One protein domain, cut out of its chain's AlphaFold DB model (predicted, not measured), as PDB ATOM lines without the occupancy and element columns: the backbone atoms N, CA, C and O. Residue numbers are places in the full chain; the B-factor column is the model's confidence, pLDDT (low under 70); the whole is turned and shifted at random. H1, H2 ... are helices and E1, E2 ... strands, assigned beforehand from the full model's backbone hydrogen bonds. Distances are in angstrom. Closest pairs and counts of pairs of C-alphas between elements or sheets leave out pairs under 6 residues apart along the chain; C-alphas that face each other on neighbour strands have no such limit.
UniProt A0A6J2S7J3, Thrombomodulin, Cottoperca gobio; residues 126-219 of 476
ATOM      1  N   SER A 126     186.081 152.564 143.351       86.56
ATOM      2  CA  SER A 126     187.400 151.927 143.450       86.56
ATOM      3  C   SER A 126     188.469 152.762 142.740       86.56
ATOM      4  O   SER A 126     188.136 153.667 141.976       86.56
ATOM      5  N   GLY A 127     189.749 152.417 142.895       85.50
ATOM      6  CA  GLY A 127     190.809 152.966 142.040       85.50
ATOM      7  C   GLY A 127     190.463 152.889 140.548       85.50
ATOM      8  O   GLY A 127     190.001 151.851 140.054       85.50
ATOM      9  N   LEU A 128     190.652 154.010 139.847       88.25
ATOM     10  CA  LEU A 128     190.417 154.133 138.415       88.25
ATOM     11  C   LEU A 128     191.363 153.184 137.673       88.25
ATOM     12  O   LEU A 128     192.584 153.268 137.802       88.25
ATOM     13  N   GLN A 129     190.793 152.282 136.879       85.12
ATOM     14  CA  GLN A 129     191.559 151.328 136.082       85.12
ATOM     15  C   GLN A 129     192.137 152.040 134.851       85.12
ATOM     16  O   GLN A 129     191.468 152.169 133.827       85.12
ATOM     17  N   ALA A 130     193.371 152.533 134.963       81.25
ATOM     18  CA  ALA A 130     194.089 153.169 133.863       81.25
ATOM     19  C   ALA A 130     195.042 152.182 133.159       81.25
ATOM     20  O   ALA A 130     195.537 151.231 133.763       81.25
ATOM     21  N   GLY A 131     195.294 152.395 131.862       77.38
ATOM     22  CA  GLY A 131     196.178 151.538 131.063       77.38
ATOM     23  C   GLY A 131     197.639 151.567 131.533       77.38
ATOM     24  O   GLY A 131     198.075 152.515 132.192       77.38
ATOM     25  N   ALA A 132     198.419 150.545 131.170       73.56
ATOM     26  CA  ALA A 132     199.824 150.425 131.569       73.56
ATOM     27  C   ALA A 132     200.643 151.684 131.206       73.56
ATOM     28  O   ALA A 132     200.643 152.123 130.058       73.56
ATOM     29  N   GLY A 133     201.345 152.257 132.192       76.75
ATOM     30  CA  GLY A 133     202.148 153.479 132.030       76.75
ATOM     31  C   GLY A 133     201.399 154.798 132.269       76.75
ATOM     32  O   GLY A 133     201.990 155.865 132.111       76.75
ATOM     33  N   THR A 134     200.128 154.739 132.670       84.06
ATOM     34  CA  THR A 134     199.319 155.916 133.018       84.06
ATOM     35  C   THR A 134     199.413 156.194 134.515       84.06
ATOM     36  O   THR A 134     199.228 155.288 135.324       84.06
ATOM     37  N   GLN A 135     199.678 157.443 134.892       87.75
ATOM     38  CA  GLN A 135     199.575 157.902 136.276       87.75
ATOM     39  C   GLN A 135     198.186 158.491 136.505       87.75
ATOM     40  O   GLN A 135     197.701 159.280 135.692       87.75
ATOM     41  N   VAL A 136     197.553 158.110 137.612       89.31
ATOM     42  CA  VAL A 136     196.273 158.681 138.033       89.31
ATOM     43  C   VAL A 136     196.512 159.541 139.258       89.31
ATOM     44  O   VAL A 136     197.167 159.126 140.204       89.31
ATOM     45  N   LYS A 137     195.985 160.759 139.229       88.69
ATOM     46  CA  LYS A 137     196.010 161.680 140.356       88.69
ATOM     47  C   LYS A 137     194.588 161.906 140.840       88.69
ATOM     48  O   LYS A 137     193.745 162.360 140.065       88.69
ATOM     49  N   TYR A 138     194.347 161.640 142.117       84.50
ATOM     50  CA  TYR A 138     193.044 161.827 142.745       84.50
ATOM     51  C   TYR A 138     192.992 163.152 143.505       84.50
ATOM     52  O   TYR A 138     193.951 163.563 144.163       84.50
ATOM     53  N   THR A 139     191.882 163.872 143.374       79.62
ATOM     54  CA  THR A 139     191.632 165.139 144.067       79.62
ATOM     55  C   THR A 139     190.222 165.133 144.637       79.62
ATOM     56  O   THR A 139     189.265 164.892 143.907       79.62
ATOM     57  N   TYR A 140     190.091 165.397 145.932       76.12
ATOM     58  CA  TYR A 140     188.813 165.470 146.633       76.12
ATOM     59  C   TYR A 140     188.747 166.778 147.417       76.12
ATOM     60  O   TYR A 140     189.629 167.037 148.232       76.12
ATOM     61  N   MET A 141     187.729 167.609 147.159       61.59
ATOM     62  CA  MET A 141     187.584 168.939 147.777       61.59
ATOM     63  C   MET A 141     188.886 169.769 147.721       61.59
ATOM     64  O   MET A 141     189.312 170.328 148.724       61.59
ATOM     65  N   ASP A 142     189.552 169.777 146.560       59.81
ATOM     66  CA  ASP A 142     190.844 170.441 146.293       59.81
ATOM     67  C   ASP A 142     192.082 169.862 147.005       59.81
ATOM     68  O   ASP A 142     193.210 170.282 146.736       59.81
ATOM     69  N   PHE A 143     191.920 168.830 147.833       58.06
ATOM     70  CA  PHE A 143     193.035 168.105 148.435       58.06
ATOM     71  C   PHE A 143     193.493 166.963 147.534       58.06
ATOM     72  O   PHE A 143     192.683 166.205 146.992       58.06
ATOM     73  N   LYS A 144     194.813 166.806 147.394       64.12
ATOM     74  CA  LYS A 144     195.384 165.607 146.774       64.12
ATOM     75  C   LYS A 144     195.162 164.425 147.709       64.12
ATOM     76  O   LYS A 144     195.471 164.515 148.895       64.12
ATOM     77  N   VAL A 145     194.646 163.338 147.157       65.75
ATOM     78  CA  VAL A 145     194.441 162.086 147.883       65.75
ATOM     79  C   VAL A 145     195.440 161.075 147.334       65.75
ATOM     80  O   VAL A 145     195.434 160.808 146.132       65.75
ATOM     81  N   ASP A 146     196.317 160.563 148.197       59.34
ATOM     82  CA  ASP A 146     197.258 159.493 147.843       59.34
ATOM     83  C   ASP A 146     196.490 158.189 147.607       59.34
ATOM     84  O   ASP A 146     195.491 157.972 148.283       59.34
ATOM     85  N   ASP A 147     196.939 157.353 146.663       60.94
ATOM     86  CA  ASP A 147     196.253 156.152 146.147       60.94
ATOM     87  C   ASP A 147     195.561 155.298 147.230       60.94
ATOM     88  O   ASP A 147     196.114 154.332 147.763       60.94
ATOM     89  N   LEU A 148     194.313 155.651 147.542       64.44
ATOM     90  CA  LEU A 148     193.437 154.877 148.408       64.44
ATOM     91  C   LEU A 148     192.814 153.738 147.596       64.44
ATOM     92  O   LEU A 148     192.607 153.839 146.388       64.44
ATOM     93  N   GLU A 149     192.443 152.652 148.270       65.12
ATOM     94  CA  GLU A 149     191.693 151.564 147.626       65.12
ATOM     95  C   GLU A 149     190.281 152.014 147.191       65.12
ATOM     96  O   GLU A 149     189.706 151.450 146.255       65.12
ATOM     97  N   MET A 150     189.725 153.034 147.858       71.62
ATOM     98  CA  MET A 150     188.363 153.542 147.672       71.62
ATOM     99  C   MET A 150     188.314 155.070 147.791       71.62
ATOM    100  O   MET A 150     188.966 155.655 148.655       71.62
ATOM    101  N   PHE A 151     187.488 155.699 146.956       77.69
ATOM    102  CA  PHE A 151     187.359 157.148 146.821       77.69
ATOM    103  C   PHE A 151     185.914 157.602 147.068       77.69
ATOM    104  O   PHE A 151     184.987 156.990 146.531       77.69
ATOM    105  N   PRO A 152     185.693 158.674 147.851       74.56
ATOM    106  CA  PRO A 152     184.360 159.225 148.074       74.56
ATOM    107  C   PRO A 152     183.765 159.862 146.814       74.56
ATOM    108  O   PRO A 152     184.485 160.271 145.897       74.56
ATOM    109  N   GLN A 153     182.435 159.985 146.787       78.62
ATOM    110  CA  GLN A 153     181.729 160.694 145.717       78.62
ATOM    111  C   GLN A 153     182.210 162.139 145.596       78.62
ATOM    112  O   GLN A 153     182.515 162.780 146.595       78.62
ATOM    113  N   GLY A 154     182.290 162.651 144.371       78.56
ATOM    114  CA  GLY A 154     182.863 163.969 144.093       78.56
ATOM    115  C   GLY A 154     184.389 163.974 143.958       78.56
ATOM    116  O   GLY A 154     184.959 165.000 143.593       78.56
ATOM    117  N   THR A 155     185.070 162.845 144.196       84.00
ATOM    118  CA  THR A 155     186.500 162.723 143.870       84.00
ATOM    119  C   THR A 155     186.696 162.842 142.363       84.00
ATOM    120  O   THR A 155     185.995 162.193 141.586       84.00
ATOM    121  N   ILE A 156     187.685 163.632 141.952       88.38
ATOM    122  CA  ILE A 156     188.141 163.727 140.569       88.38
ATOM    123  C   ILE A 156     189.395 162.878 140.403       88.38
ATOM    124  O   ILE A 156     190.379 163.077 141.115       88.38
ATOM    125  N   ALA A 157     189.385 161.985 139.421       91.88
ATOM    126  CA  ALA A 157     190.564 161.262 138.970       91.88
ATOM    127  C   ALA A 157     191.051 161.850 137.640       91.88
ATOM    128  O   ALA A 157     190.304 161.912 136.665       91.88
ATOM    129  N   VAL A 158     192.309 162.281 137.591       92.25
ATOM    130  CA  VAL A 158     192.972 162.759 136.370       92.25
ATOM    131  C   VAL A 158     194.001 161.720 135.956       92.25
ATOM    132  O   VAL A 158     194.956 161.485 136.691       92.25
ATOM    133  N   ALA A 159     193.806 161.101 134.796       92.38
ATOM    134  CA  ALA A 159     194.690 160.072 134.263       92.38
ATOM    135  C   ALA A 159     195.524 160.639 133.109       92.38
ATOM    136  O   ALA A 159     194.980 161.263 132.197       92.38
ATOM    137  N   GLY A 160     196.837 160.425 133.133       90.88
ATOM    138  CA  GLY A 160     197.736 160.859 132.067       90.88
ATOM    139  C   GLY A 160     199.121 160.227 132.152       90.88
ATOM    140  O   GLY A 160     199.525 159.696 133.188       90.88
ATOM    141  N   LYS A 161     199.882 160.292 131.060       88.88
ATOM    142  CA  LYS A 161     201.297 159.892 131.058       88.88
ATOM    143  C   LYS A 161     202.153 160.868 131.869       88.88
ATOM    144  O   LYS A 161     201.954 162.082 131.823       88.88
ATOM    145  N   ALA A 162     203.154 160.339 132.569       81.75
ATOM    146  CA  ALA A 162     204.102 161.151 133.327       81.75
ATOM    147  C   ALA A 162     204.831 162.151 132.407       81.75
ATOM    148  O   ALA A 162     205.453 161.750 131.424       81.75
ATOM    149  N   GLY A 163     204.756 163.446 132.726       75.94
ATOM    150  CA  GLY A 163     205.412 164.515 131.959       75.94
ATOM    151  C   GLY A 163     204.670 164.981 130.699       75.94
ATOM    152  O   GLY A 163     205.179 165.855 130.002       75.94
ATOM    153  N   ALA A 164     203.481 164.446 130.400       82.31
ATOM    154  CA  ALA A 164     202.644 164.977 129.328       82.31
ATOM    155  C   ALA A 164     202.092 166.368 129.690       82.31
ATOM    156  O   ALA A 164     201.766 166.634 130.847       82.31
ATOM    157  N   LYS A 165     201.961 167.250 128.688       84.25
ATOM    158  CA  LYS A 165     201.409 168.609 128.861       84.25
ATOM    159  C   LYS A 165     199.928 168.587 129.263       84.25
ATOM    160  O   LYS A 165     199.502 169.427 130.048       84.25
ATOM    161  N   TYR A 166     199.167 167.627 128.741       88.12
ATOM    162  CA  TYR A 166     197.734 167.473 128.982       88.12
ATOM    163  C   TYR A 166     197.423 166.049 129.468       88.12
ATOM    164  O   TYR A 166     198.128 165.115 129.077       88.12
ATOM    165  N   PRO A 167     196.397 165.866 130.319       90.19
ATOM    166  CA  PRO A 167     195.945 164.545 130.741       90.19
ATOM    167  C   PRO A 167     195.277 163.784 129.591       90.19
ATOM    168  O   PRO A 167     194.697 164.386 128.689       90.19
ATOM    169  N   ASP A 168     195.296 162.456 129.665       90.12
ATOM    170  CA  ASP A 168     194.605 161.593 128.704       90.12
ATOM    171  C   ASP A 168     193.090 161.594 128.966       90.12
ATOM    172  O   ASP A 168     192.288 161.570 128.036       90.12
ATOM    173  N   SER A 169     192.680 161.623 130.241       91.25
ATOM    174  CA  SER A 169     191.267 161.704 130.628       91.25
ATOM    175  C   SER A 169     191.066 162.243 132.048       91.25
ATOM    176  O   SER A 169     191.976 162.246 132.880       91.25
ATOM    177  N   LYS A 170     189.840 162.686 132.333       93.38
ATOM    178  CA  LYS A 170     189.390 163.157 133.648       93.38
ATOM    179  C   LYS A 170     188.070 162.480 133.988       93.38
ATOM    180  O   LYS A 170     187.227 162.339 133.109       93.38
ATOM    181  N   HIS A 171     187.892 162.074 135.241       93.38
ATOM    182  CA  HIS A 171     186.723 161.323 135.696       93.38
ATOM    183  C   HIS A 171     186.196 161.856 137.022       93.38
ATOM    184  O   HIS A 171     186.986 162.249 137.878       93.38
ATOM    185  N   LEU A 172     184.879 161.821 137.202       91.31
ATOM    186  CA  LEU A 172     184.187 162.168 138.441       91.31
ATOM    187  C   LEU A 172     183.611 160.904 139.087       91.31
ATOM    188  O   LEU A 172     182.895 160.149 138.429       91.31
ATOM    189  N   CYS A 173     183.902 160.681 140.368       88.44
ATOM    190  CA  CYS A 173     183.299 159.593 141.130       88.44
ATOM    191  C   CYS A 173     181.849 159.929 141.494       88.44
ATOM    192  O   CYS A 173     181.595 160.902 142.207       88.44
ATOM    193  N   PHE A 174     180.909 159.103 141.042       86.12
ATOM    194  CA  PHE A 174     179.486 159.256 141.317       86.12
ATOM    195  C   PHE A 174     178.787 157.897 141.357       86.12
ATOM    196  O   PHE A 174     178.930 157.096 140.434       86.12
ATOM    197  N   SER A 175     178.006 157.632 142.410       83.81
ATOM    198  CA  SER A 175     177.224 156.395 142.557       83.81
ATOM    199  C   SER A 175     178.048 155.116 142.295       83.81
ATOM    200  O   SER A 175     177.664 154.269 141.483       83.81
ATOM    201  N   SER A 176     179.217 154.999 142.937       82.62
ATOM    202  CA  SER A 176     180.196 153.912 142.752       82.62
ATOM    203  C   SER A 176     180.784 153.736 141.342       82.62
ATOM    204  O   SER A 176     181.446 152.732 141.084       82.62
ATOM    205  N   ASN A 177     180.603 154.701 140.435       87.62
ATOM    206  CA  ASN A 177     181.154 154.664 139.082       87.62
ATOM    207  C   ASN A 177     181.987 155.909 138.758       87.62
ATOM    208  O   ASN A 177     181.740 157.002 139.265       87.62
ATOM    209  N   TRP A 178     182.960 155.741 137.863       91.94
ATOM    210  CA  TRP A 178     183.732 156.844 137.296       91.94
ATOM    211  C   TRP A 178     183.058 157.350 136.022       91.94
ATOM    212  O   TRP A 178     182.958 156.622 135.035       91.94
ATOM    213  N   MET A 179     182.599 158.599 136.037       91.06
ATOM    214  CA  MET A 179     182.045 159.272 134.863       91.06
ATOM    215  C   MET A 179     183.137 160.069 134.159       91.06
ATOM    216  O   MET A 179     183.692 160.998 134.745       91.06
ATOM    217  N   ALA A 180     183.430 159.731 132.905       93.06
ATOM    218  CA  ALA A 180     184.409 160.455 132.103       93.06
ATOM    219  C   ALA A 180     183.910 161.863 131.741       93.06
ATOM    220  O   ALA A 180     182.744 162.052 131.397       93.06
ATOM    221  N   ALA A 181     184.808 162.844 131.788       92.00
ATOM    222  CA  ALA A 181     184.564 164.171 131.242       92.00
ATOM    223  C   ALA A 181     184.472 164.122 129.698       92.00
ATOM    224  O   ALA A 181     185.174 163.314 129.079       92.00
ATOM    225  N   PRO A 182     183.672 164.999 129.063       93.31
ATOM    226  CA  PRO A 182     182.865 166.042 129.694       93.31
ATOM    227  C   PRO A 182     181.550 165.502 130.273       93.31
ATOM    228  O   PRO A 182     180.779 164.846 129.572       93.31
ATOM    229  N   TRP A 183     181.277 165.796 131.545       90.94
ATOM    230  CA  TRP A 183     179.982 165.512 132.177       90.94
ATOM    231  C   TRP A 183     179.076 166.754 132.131       90.94
ATOM    232  O   TRP A 183     179.414 167.752 131.496       90.94
ATOM    233  N   ASN A 184     177.907 166.696 132.774       86.75
ATOM    234  CA  ASN A 184     176.960 167.814 132.795       86.75
ATOM    235  C   ASN A 184     177.622 169.100 133.337       86.75
ATOM    236  O   ASN A 184     178.211 169.091 134.419       86.75
ATOM    237  N   CYS A 185     177.492 170.202 132.595       89.38
ATOM    238  CA  CYS A 185     178.095 171.494 132.924       89.38
ATOM    239  C   CYS A 185     177.672 172.090 134.277       89.38
ATOM    240  O   CYS A 185     178.440 172.858 134.856       89.38
ATOM    241  N   GLU A 186     176.499 171.728 134.806       84.25
ATOM    242  CA  GLU A 186     176.034 172.153 136.137       84.25
ATOM    243  C   GLU A 186     176.960 171.657 137.255       84.25
ATOM    244  O   GLU A 186     177.106 172.297 138.296       84.25
ATOM    245  N   VAL A 187     177.639 170.534 137.021       81.56
ATOM    246  CA  VAL A 187     178.594 169.954 137.955       81.56
ATOM    247  C   VAL A 187     179.994 170.335 137.495       81.56
ATOM    248  O   VAL A 187     180.483 169.836 136.488       81.56
ATOM    249  N   MET A 188     180.674 171.215 138.230       82.69
ATOM    250  CA  MET A 188     182.092 171.551 138.002       82.69
ATOM    251  C   MET A 188     182.441 171.891 136.534       82.69
ATOM    252  O   MET A 188     183.481 171.457 136.034       82.69
ATOM    253  N   GLN A 189     181.553 172.610 135.831       89.62
ATOM    254  CA  GLN A 189     181.715 172.994 134.419       89.62
ATOM    255  C   GLN A 189     182.042 171.802 133.502       89.62
ATOM    256  O   GLN A 189     182.899 171.892 132.626       89.62
ATOM    257  N   GLY A 190     181.428 170.642 133.751       88.50
ATOM    258  CA  GLY A 190     181.630 169.431 132.950       88.50
ATOM    259  C   GLY A 190     183.054 168.876 133.003       88.50
ATOM    260  O   GLY A 190     183.399 167.989 132.229       88.50
ATOM    261  N   GLY A 191     183.898 169.396 133.897       88.75
ATOM    262  CA  GLY A 191     185.309 169.054 133.983       88.75
ATOM    263  C   GLY A 191     186.212 169.776 132.978       88.75
ATOM    264  O   GLY A 191     187.411 169.493 133.015       88.75
ATOM    265  N   CYS A 192     185.675 170.689 132.158       92.50
ATOM    266  CA  CYS A 192     186.371 171.437 131.105       92.50
ATOM    267  C   CYS A 192     187.466 172.381 131.633       92.50
ATOM    268  O   CYS A 192     187.414 172.826 132.777       92.50
ATOM    269  N   GLU A 193     188.456 172.701 130.791       91.44
ATOM    270  CA  GLU A 193     189.485 173.710 131.092       91.44
ATOM    271  C   GLU A 193     188.943 175.145 131.044       91.44
ATOM    272  O   GLU A 193     189.381 175.982 131.830       91.44
ATOM    273  N   HIS A 194     188.009 175.426 130.128       89.75
ATOM    274  CA  HIS A 194     187.470 176.769 129.922       89.75
ATOM    275  C   HIS A 194     185.951 176.839 130.109       89.75
ATOM    276  O   HIS A 194     185.488 177.055 131.225       89.75
ATOM    277  N   GLU A 195     185.169 176.666 129.043       90.12
ATOM    278  CA  GLU A 195     183.711 176.791 129.101       90.12
ATOM    279  C   GLU A 195     183.041 175.490 128.657       90.12
ATOM    280  O   GLU A 195     183.537 174.775 127.785       90.12
ATOM    281  N   CYS A 196     181.916 175.160 129.289       92.19
ATOM    282  CA  CYS A 196     181.166 173.937 129.050       92.19
ATOM    283  C   CYS A 196     179.780 174.274 128.511       92.19
ATOM    284  O   CYS A 196     179.048 175.058 129.112       92.19
ATOM    285  N   ASN A 197     179.402 173.620 127.416       90.56
ATOM    286  CA  ASN A 197     178.083 173.714 126.812       90.56
ATOM    287  C   ASN A 197     177.410 172.332 126.786       90.56
ATOM    288  O   ASN A 197     177.810 171.449 126.023       90.56
ATOM    289  N   SER A 198     176.386 172.148 127.625       86.81
ATOM    290  CA  SER A 198     175.667 170.886 127.870       86.81
ATOM    291  C   SER A 198     176.558 169.718 128.343       86.81
ATOM    292  O   SER A 198     176.604 169.410 129.533       86.81
ATOM    293  N   THR A 199     177.297 169.091 127.424       87.69
ATOM    294  CA  THR A 199     178.266 168.005 127.673       87.69
ATOM    295  C   THR A 199     179.474 168.114 126.733       87.69
ATOM    296  O   THR A 199     180.054 167.111 126.320       87.69
ATOM    297  N   THR A 200     179.805 169.322 126.274       88.81
ATOM    298  CA  THR A 200     180.914 169.583 125.344       88.81
ATOM    299  C   THR A 200     181.722 170.779 125.825       88.81
ATOM    300  O   THR A 200     181.157 171.827 126.131       88.81
ATOM    301  N   CYS A 201     183.043 170.628 125.893       91.62
ATOM    302  CA  CYS A 201     183.942 171.721 126.242       91.62
ATOM    303  C   CYS A 201     184.205 172.625 125.035       91.62
ATOM    304  O   CYS A 201     184.252 172.170 123.895       91.62
ATOM    305  N   THR A 202     184.406 173.907 125.302       90.19
ATOM    306  CA  THR A 202     184.694 174.945 124.311       90.19
ATOM    307  C   THR A 202     185.955 175.697 124.714       90.19
ATOM    308  O   THR A 202     186.282 175.785 125.900       90.19
ATOM    309  N   CYS A 203     186.685 176.196 123.717       88.19
ATOM    310  CA  CYS A 203     187.960 176.881 123.901       88.19
ATOM    311  C   CYS A 203     187.857 178.356 123.502       88.19
ATOM    312  O   CYS A 203     187.016 178.704 122.671       88.19
ATOM    313  N   PRO A 204     188.705 179.222 124.083       85.00
ATOM    314  CA  PRO A 204     188.768 180.624 123.698       85.00
ATOM    315  C   PRO A 204     189.215 180.781 122.237       85.00
ATOM    316  O   PRO A 204     189.842 179.888 121.661       85.00
ATOM    317  N   VAL A 205     188.919 181.946 121.654       77.44
ATOM    318  CA  VAL A 205     189.294 182.294 120.273       77.44
ATOM    319  C   VAL A 205     190.799 182.088 120.058       77.44
ATOM    320  O   VAL A 205     191.609 182.497 120.890       77.44
ATOM    321  N   GLY A 206     191.164 181.440 118.947       70.31
ATOM    322  CA  GLY A 206     192.554 181.126 118.593       70.31
ATOM    323  C   GLY A 206     193.085 179.798 119.146       70.31
ATOM    324  O   GLY A 206     194.186 179.396 118.782       70.31
ATOM    325  N   LYS A 207     192.316 179.082 119.976       80.50
ATOM    326  CA  LYS A 207     192.684 177.756 120.497       80.50
ATOM    327  C   LYS A 207     191.745 176.671 119.999       80.50
ATOM    328  O   LYS A 207     190.579 176.917 119.707       80.50
ATOM    329  N   THR A 208     192.251 175.446 119.949       82.44
ATOM    330  CA  THR A 208     191.479 174.270 119.533       82.44
ATOM    331  C   THR A 208     191.225 173.343 120.714       82.44
ATOM    332  O   THR A 208     192.030 173.259 121.646       82.44
ATOM    333  N   LEU A 209     190.084 172.647 120.698       85.00
ATOM    334  CA  LEU A 209     189.785 171.642 121.713       85.00
ATOM    335  C   LEU A 209     190.705 170.437 121.505       85.00
ATOM    336  O   LEU A 209     190.719 169.825 120.438       85.00
ATOM    337  N   ASN A 210     191.462 170.093 122.539       86.00
ATOM    338  CA  ASN A 210     192.373 168.962 122.523       86.00
ATOM    339  C   ASN A 210     191.594 167.648 122.277       86.00
ATOM    340  O   ASN A 210     190.444 167.531 122.712       86.00
ATOM    341  N   PRO A 211     192.200 166.618 121.653       84.62
ATOM    342  CA  PRO A 211     191.567 165.308 121.464       84.62
ATOM    343  C   PRO A 211     191.005 164.658 122.738       84.62
ATOM    344  O   PRO A 211     190.078 163.852 122.653       84.62
ATOM    345  N   ASN A 212     191.523 165.021 123.917       85.06
ATOM    346  CA  ASN A 212     190.985 164.581 125.205       85.06
ATOM    347  C   ASN A 212     189.612 165.198 125.560       85.06
ATOM    348  O   ASN A 212     189.024 164.821 126.571       85.06
ATOM    349  N   LYS A 213     189.100 166.128 124.738       89.31
ATOM    350  CA  LYS A 213     187.820 166.849 124.860       89.31
ATOM    351  C   LYS A 213     187.663 167.710 126.113       89.31
ATOM    352  O   LYS A 213     186.560 168.168 126.381       89.31
ATOM    353  N   ILE A 214     188.733 167.924 126.872       90.06
ATOM    354  CA  ILE A 214     188.716 168.607 128.172       90.06
ATOM    355  C   ILE A 214     189.566 169.875 128.123       90.06
ATOM    356  O   ILE A 214     189.166 170.908 128.657       90.06
ATOM    357  N   ASN A 215     190.743 169.777 127.503       91.06
ATOM    358  CA  ASN A 215     191.758 170.819 127.489       91.06
ATOM    359  C   ASN A 215     191.771 171.611 126.187       91.06
ATOM    360  O   ASN A 215     191.325 171.128 125.149       91.06
ATOM    361  N   CYS A 216     192.357 172.801 126.234       89.25
ATOM    362  CA  CYS A 216     192.608 173.624 125.064       89.25
ATOM    363  C   CYS A 216     194.082 173.524 124.653       89.25
ATOM    364  O   CYS A 216     195.001 173.738 125.451       89.25
ATOM    365  N   SER A 217     194.312 173.185 123.389       84.25
ATOM    366  CA  SER A 217     195.622 173.235 122.742       84.25
ATOM    367  C   SER A 217     195.761 174.499 121.905       84.25
ATOM    368  O   SER A 217     194.766 175.084 121.474       84.25
ATOM    369  N   GLU A 218     197.007 174.919 121.681       75.94
ATOM    370  CA  GLU A 218     197.283 175.930 120.660       75.94
ATOM    371  C   GLU A 218     196.759 175.446 119.302       75.94
ATOM    372  O   GLU A 218     196.675 174.237 119.045       75.94
ATOM    373  N   GLY A 219     196.309 176.386 118.476       67.69
ATOM    374  CA  GLY A 219     195.761 176.073 117.166       67.69
ATOM    375  C   GLY A 219     196.847 175.622 116.180       67.69
ATOM    376  O   GLY A 219     197.986 176.075 116.280       67.69
TER     377      GLY A 219
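Overview. This is residues 126 to 219 of the 476 residues of the protein "Thrombomodulin" of Cottoperca gobio (UniProt A0A6J2S7J3). A strongly twisted sheet of five antiparallel strands, in the order E2, E1, E3, E4, E5, makes one end of the domain, and two small two-stranded hairpins, E6 with E7 and then E8 with E9, make a smaller lobe at the other end. The one-turn helix H1 sits between the sheet and the hairpin E6 and E7. The printed part has 94 residues, with nine named strands and one named helix in the order E1 E2 E3 E4 E5 H1 E6 E7 E8 E9. The class is mostly strand, though under half of the residues, 42 of 94, are in named elements. The whole is compact, with a radius of gyration of the C-alphas of 13.3 A and spans of 41 by 30 by 21 A.

Along the chain. In the largest sheet, E1 holds residues 134 to 140 and measures 19.7 A from C-alpha 134 at (199.319, 155.916, 133.018) to C-alpha 140. E2 holds residues 143 to 145, E3 residues 156 to 161 over 16.7 A, E4 residues 169 to 174 over 16.1 A, and E5 residues 177 to 180 over 9.6 A. H1 is residues 188 to 191, starting with C-alpha 188 at (182.092, 171.551, 138.002). E6 is residues 195 to 197, E7 residues 200 to 202, E8 residues 207 to 209, and E9 residues 216 to 218, with C-alpha 218 at (197.283, 175.930, 120.660).

Arrangement. E1 and E3 are antiparallel at 158 degrees, with N 137 and O 158 2.8 A apart, within hydrogen-bond range. The edge strand E2 forms a hairpin with E1, where N 140 and O 143 are 2.9 A apart. E3, E4 and E5 form a meander, each strand the antiparallel neighbour of the one before; N 171 and O 157 are 2.8 A apart, and N 172 and O 179 2.9 A. From edge to edge the strands' lines turn by 119 degrees. H1 is on this sheet but only grazes it, with residues 188 to 191. H1 is too short for an O i to N i+4 pair; its one O i to N i+3 pair is within range. The closest C-alphas of H1 and E6, Gln 189 and Cys 196, are 5.5 A apart. In the hairpin E6 and E7, N 197 and O 200 are 2.8 A apart. The closest C-alphas of E7 and E8 are those of Thr 202 and Leu 209, at 6.6 A. In the hairpin E8 and E9, N 217 and O 208 are 2.9 A apart. E7 and E9 are only just apart, at 8.1 A.

Size, cuts and confidence. The C-alphas farthest apart, those of Glu 149 and Gly 206, are 41.4 A apart. The printed part has no cut and no long link. The mean pLDDT of the printed part is 83.5; residues 141 to 149 and residue 219 are under 70.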